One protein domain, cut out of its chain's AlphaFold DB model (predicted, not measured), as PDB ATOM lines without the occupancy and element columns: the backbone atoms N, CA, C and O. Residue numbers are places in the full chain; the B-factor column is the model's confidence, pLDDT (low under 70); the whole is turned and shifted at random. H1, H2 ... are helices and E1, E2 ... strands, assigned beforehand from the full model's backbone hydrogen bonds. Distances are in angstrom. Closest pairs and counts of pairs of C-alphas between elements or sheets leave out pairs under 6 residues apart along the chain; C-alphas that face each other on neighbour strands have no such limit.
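Overview. This is residues 13 to 55 of the 517 residues of an uncharacterized protein of Luteitalea sp (UniProt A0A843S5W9). Two small strand hairpins, E1 with E2 and E3 with E4, follow each other along the longest axis, and the short helix H1 packs on E2. The printed part has 43 residues, with named elements E1, E2, H1, E3, E4 in chain order, two antiparallel sheets and mixed class. It is only just loose, close to compact, with radius of gyration of the C-alphas 11.5 A and spans of 35 by 18 by 14 A.

Arrangement. E1, residues 13 to 16, and E2, residues 19 to 22, form an antiparallel hairpin; N 14 and O 21 are 2.8 A apart, within hydrogen-bond range. The closest C-alphas of E2 and H1, residues 28 to 35, are those of Cys 22 and Arg 31, 6.0 A apart. In H1 every O i to N i+4 pair is within hydrogen-bond range. E3, residues 39 to 43, and E4, residues 48 to 54, form an antiparallel hairpin at 144 degrees; N 41 and O 51 are 2.9 A apart, within hydrogen-bond range. The closest C-alphas of E2 and E4, Val 19 and Trp 52, are 7.2 A apart.

Along the chain. E1 begins at C-alpha 13 (26.797, 6.967, -6.393); E4, 16.3 A long, ends at C-alpha 54 (41.832, 8.090, -7.846).

Size, cuts and confidence. The printed part has no cut, and its links are tight. Residue 27 alone has pLDDT under 70.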
ATOM      1  N   LEU A  13      25.471   6.909  -6.989       94.50
ATOM      2  CA  LEU A  13      26.797   6.967  -6.393       94.50
ATOM      3  C   LEU A  13      26.734   7.707  -5.055       94.50
ATOM      4  O   LEU A  13      25.923   8.608  -4.860       94.50
ATOM      5  N   VAL A  14      27.604   7.313  -4.130       93.88
ATOM      6  CA  VAL A  14      27.740   7.915  -2.802       93.88
ATOM      7  C   VAL A  14      29.174   8.361  -2.591       93.88
ATOM      8  O   VAL A  14      30.114   7.677  -3.007       93.88
ATOM      9  N   GLN A  15      29.348   9.501  -1.934       93.00
ATOM     10  CA  GLN A  15      30.669  10.011  -1.611       93.00
ATOM     11  C   GLN A  15      31.151   9.409  -0.288       93.00
ATOM     12  O   GLN A  15      30.490   9.545   0.739       93.00
ATOM     13  N   LEU A  16      32.308   8.750  -0.311       89.62
ATOM     14  CA  LEU A  16      33.005   8.232   0.869       89.62
ATOM     15  C   LEU A  16      34.456   8.708   0.789       89.62
ATOM     16  O   LEU A  16      35.092   8.539  -0.247       89.62
ATOM     17  N   GLU A  17      34.972   9.319   1.858       87.06
ATOM     18  CA  GLU A  17      36.359   9.823   1.913       87.06
ATOM     19  C   GLU A  17      36.720  10.776   0.753       87.06
ATOM     20  O   GLU A  17      37.828  10.755   0.222       87.06
ATOM     21  N   GLY A  18      35.763  11.606   0.330       86.81
ATOM     22  CA  GLY A  18      35.963  12.593  -0.735       86.81
ATOM     23  C   GLY A  18      35.897  12.038  -2.164       86.81
ATOM     24  O   GLY A  18      35.986  12.820  -3.107       86.81
ATOM     25  N   VAL A  19      35.672  10.734  -2.346       93.00
ATOM     26  CA  VAL A  19      35.586  10.070  -3.660       93.00
ATOM     27  C   VAL A  19      34.271   9.311  -3.834       93.00
ATOM     28  O   VAL A  19      33.595   8.973  -2.863       93.00
ATOM     29  N   TRP A  20      33.883   9.053  -5.084       94.88
ATOM     30  CA  TRP A  20      32.581   8.467  -5.411       94.88
ATOM     31  C   TRP A  20      32.625   6.951  -5.612       94.88
ATOM     32  O   TRP A  20      33.357   6.419  -6.448       94.88
ATOM     33  N   TRP A  21      31.753   6.259  -4.885       95.00
ATOM     34  CA  TRP A  21      31.581   4.811  -4.913       95.00
ATOM     35  C   TRP A  21      30.156   4.436  -5.301       95.00
ATOM     36  O   TRP A  21      29.221   5.207  -5.108       95.00
ATOM     37  N   CYS A  22      29.956   3.212  -5.783       95.25
ATOM     38  CA  CYS A  22      28.620   2.645  -5.928       95.25
ATOM     39  C   CYS A  22      27.870   2.642  -4.578       95.25
ATOM     40  O   CYS A  22      28.392   2.164  -3.566       95.25
ATOM     41  N   GLY A  23      26.639   3.163  -4.558       93.00
ATOM     42  CA  GLY A  23      25.819   3.300  -3.352       93.00
ATOM     43  C   GLY A  23      25.005   2.075  -2.943       93.00
ATOM     44  O   GLY A  23      24.367   2.130  -1.896       93.00
ATOM     45  N   HIS A  24      25.008   0.980  -3.715       89.06
ATOM     46  CA  HIS A  24      24.165  -0.179  -3.396       89.06
ATOM     47  C   HIS A  24      24.514  -0.754  -1.995       89.06
ATOM     48  O   HIS A  24      25.694  -0.934  -1.682       89.06
ATOM     49  N   PRO A  25      23.539  -1.078  -1.125       76.69
ATOM     50  CA  PRO A  25      23.818  -1.583   0.227       76.69
ATOM     51  C   PRO A  25      24.609  -2.899   0.243       76.69
ATOM     52  O   PRO A  25      25.500  -3.081   1.064       76.69
ATOM     53  N   SER A  26      24.344  -3.787  -0.722       73.00
ATOM     54  CA  SER A  26      25.147  -4.991  -0.991       73.00
ATOM     55  C   SER A  26      26.164  -4.808  -2.134       73.00
ATOM     56  O   SER A  26      26.588  -5.787  -2.746       73.00
ATOM     57  N   ALA A  27      26.578  -3.564  -2.439       64.69
ATOM     58  CA  ALA A  27      27.524  -3.208  -3.515       64.69
ATOM     59  C   ALA A  27      28.930  -3.803  -3.359       64.69
ATOM     60  O   ALA A  27      29.836  -3.340  -4.049       64.69
ATOM     61  N   GLU A  28      29.172  -4.768  -2.471       72.69
ATOM     62  CA  GLU A  28      30.516  -5.282  -2.228       72.69
ATOM     63  C   GLU A  28      31.183  -5.716  -3.545       72.69
ATOM     64  O   GLU A  28      32.334  -5.367  -3.783       72.69
ATOM     65  N   GLY A  29      30.436  -6.322  -4.477       86.62
ATOM     66  CA  GLY A  29      30.925  -6.615  -5.831       86.62
ATOM     67  C   GLY A  29      31.264  -5.372  -6.671       86.62
ATOM     68  O   GLY A  29      32.343  -5.305  -7.256       86.62
ATOM     69  N   CYS A  30      30.388  -4.362  -6.709       94.62
ATOM     70  CA  CYS A  30      30.610  -3.135  -7.490       94.62
ATOM     71  C   CYS A  30      31.763  -2.290  -6.928       94.62
ATOM     72  O   CYS A  30      32.616  -1.830  -7.682       94.62
ATOM     73  N   ARG A  31      31.821  -2.114  -5.602       93.44
ATOM     74  CA  ARG A  31      32.907  -1.382  -4.938       93.44
ATOM     75  C   ARG A  31      34.229  -2.128  -5.053       93.44
ATOM     76  O   ARG A  31      35.228  -1.485  -5.336       93.44
ATOM     77  N   LYS A  32      34.250  -3.464  -4.933       93.62
ATOM     78  CA  LYS A  32      35.455  -4.269  -5.220       93.62
ATOM     79  C   LYS A  32      35.928  -4.083  -6.661       93.62
ATOM     80  O   LYS A  32      37.127  -3.960  -6.893       93.62
ATOM     81  N   ARG A  33      34.997  -4.020  -7.620       95.38
ATOM     82  CA  ARG A  33      35.310  -3.769  -9.034       95.38
ATOM     83  C   ARG A  33      35.941  -2.389  -9.240       95.38
ATOM     84  O   ARG A  33      36.984  -2.318  -9.876       95.38
ATOM     85  N   GLN A  34      35.386  -1.329  -8.642       96.19
ATOM     86  CA  GLN A  34      36.020   0.002  -8.645       96.19
ATOM     87  C   GLN A  34      37.392  -0.023  -7.950       96.19
ATOM     88  O   GLN A  34      38.368   0.500  -8.482       96.19
ATOM     89  N   ALA A  35      37.484  -0.672  -6.785       94.88
ATOM     90  CA  ALA A  35      38.691  -0.724  -5.965       94.88
ATOM     91  C   ALA A  35      39.870  -1.419  -6.664       94.88
ATOM     92  O   ALA A  35      41.014  -1.057  -6.406       94.88
ATOM     93  N   ARG A  36      39.611  -2.359  -7.587       95.62
ATOM     94  CA  ARG A  36      40.645  -2.997  -8.426       95.62
ATOM     95  C   ARG A  36      41.493  -1.983  -9.201       95.62
ATOM     96  O   ARG A  36      42.649  -2.268  -9.496       95.62
ATOM     97  N   PHE A  37      40.908  -0.838  -9.526       96.69
ATOM     98  CA  PHE A  37      41.520   0.234 -10.305       96.69
ATOM     99  C   PHE A  37      41.603   1.540  -9.507       96.69
ATOM    100  O   PHE A  37      41.817   2.606 -10.078       96.69
ATOM    101  N   ALA A  38      41.401   1.490  -8.191       95.62
ATOM    102  CA  ALA A  38      41.572   2.651  -7.339       95.62
ATOM    103  C   ALA A  38      43.051   2.825  -6.971       95.62
ATOM    104  O   ALA A  38      43.772   1.854  -6.750       95.62
ATOM    105  N   ALA A  39      43.497   4.073  -6.862       93.88
ATOM    106  CA  ALA A  39      44.835   4.428  -6.417       93.88
ATOM    107  C   ALA A  39      44.763   5.189  -5.090       93.88
ATOM    108  O   ALA A  39      44.164   6.264  -4.996       93.88
ATOM    109  N   ALA A  40      45.392   4.629  -4.060       91.44
ATOM    110  CA  ALA A  40      45.481   5.237  -2.740       91.44
ATOM    111  C   ALA A  40      46.509   6.381  -2.712       91.44
ATOM    112  O   ALA A  40      47.542   6.324  -3.378       91.44
ATOM    113  N   LEU A  41      46.257   7.397  -1.882       89.06
ATOM    114  CA  LEU A  41      47.292   8.332  -1.438       89.06
ATOM    115  C   LEU A  41      47.965   7.755  -0.198       89.06
ATOM    116  O   LEU A  41      47.294   7.424   0.783       89.06
ATOM    117  N   TYR A  42      49.291   7.656  -0.231       85.81
ATOM    118  CA  TYR A  42      50.063   7.042   0.842       85.81
ATOM    119  C   TYR A  42      51.075   8.020   1.428       85.81
ATOM    120  O   TYR A  42      51.949   8.532   0.727       85.81
ATOM    121  N   ASP A  43      50.999   8.233   2.740       85.50
ATOM    122  CA  ASP A  43      52.052   8.935   3.460       85.50
ATOM    123  C   ASP A  43      53.212   7.963   3.695       85.50
ATOM    124  O   ASP A  43      53.163   7.070   4.545       85.50
ATOM    125  N   ARG A  44      54.286   8.153   2.925       80.88
ATOM    126  CA  ARG A  44      55.491   7.317   2.994       80.88
ATOM    127  C   ARG A  44      56.214   7.416   4.337       80.88
ATOM    128  O   ARG A  44      56.871   6.450   4.720       80.88
ATOM    129  N   LYS A  45      56.112   8.545   5.051       83.69
ATOM    130  CA  LYS A  45      56.720   8.717   6.380       83.69
ATOM    131  C   LYS A  45      55.884   8.014   7.443       83.69
ATOM    132  O   LYS A  45      56.428   7.253   8.235       83.69
ATOM    133  N   ALA A  46      54.570   8.231   7.425       86.62
ATOM    134  CA  ALA A  46      53.649   7.635   8.392       86.62
ATOM    135  C   ALA A  46      53.293   6.167   8.092       86.62
ATOM    136  O   ALA A  46      52.636   5.527   8.911       86.62
ATOM    137  N   LYS A  47      53.713   5.631   6.937       87.06
ATOM    138  CA  LYS A  47      53.430   4.264   6.469       87.06
ATOM    139  C   LYS A  47      51.941   3.906   6.531       87.06
ATOM    140  O   LYS A  47      51.566   2.808   6.942       87.06
ATOM    141  N   LYS A  48      51.083   4.829   6.100       90.38
ATOM    142  CA  LYS A  48      49.635   4.613   6.058       90.38
ATOM    143  C   LYS A  48      48.994   5.284   4.855       90.38
ATOM    144  O   LYS A  48      49.480   6.304   4.362       90.38
ATOM    145  N   GLN A  49      47.870   4.721   4.425       89.50
ATOM    146  CA  GLN A  49      46.969   5.394   3.502       89.50
ATOM    147  C   GLN A  49      46.352   6.610   4.201       89.50
ATOM    148  O   GLN A  49      45.954   6.534   5.364       89.50
ATOM    149  N   VAL A  50      46.308   7.732   3.490       91.00
ATOM    150  CA  VAL A  50      45.752   9.007   3.978       91.00
ATOM    151  C   VAL A  50      44.582   9.504   3.130       91.00
ATOM    152  O   VAL A  50      43.980  10.518   3.460       91.00
ATOM    153  N   GLY A  51      44.245   8.784   2.060       91.69
ATOM    154  CA  GLY A  51      43.085   9.053   1.219       91.69
ATOM    155  C   GLY A  51      43.161   8.306  -0.107       91.69
ATOM    156  O   GLY A  51      43.902   7.327  -0.247       91.69
ATOM    157  N   TRP A  52      42.426   8.802  -1.097       92.94
ATOM    158  CA  TRP A  52      42.405   8.277  -2.459       92.94
ATOM    159  C   TRP A  52      42.890   9.336  -3.442       92.94
ATOM    160  O   TRP A  52      42.435  10.475  -3.413       92.94
ATOM    161  N   ARG A  53      43.804   8.948  -4.332       91.81
ATOM    162  CA  ARG A  53      44.252   9.776  -5.463       91.81
ATOM    163  C   ARG A  53      43.250   9.664  -6.608       91.81
ATOM    164  O   ARG A  53      42.916  10.638  -7.286       91.81
ATOM    165  N   TYR A  54      42.764   8.443  -6.799       94.88
ATOM    166  CA  TYR A  54      41.832   8.090  -7.846       94.88
ATOM    167  C   TYR A  54      40.939   6.939  -7.397       94.88
ATOM    168  O   TYR A  54      41.421   5.916  -6.921       94.88
ATOM    169  N   VAL A  55      39.634   7.103  -7.583       96.44
ATOM    170  CA  VAL A  55      38.674   6.001  -7.622       96.44
ATOM    171  C   VAL A  55      37.892   6.191  -8.916       96.44
ATOM    172  O   VAL A  55      37.251   7.240  -9.061       96.44
TER     173      VAL A  55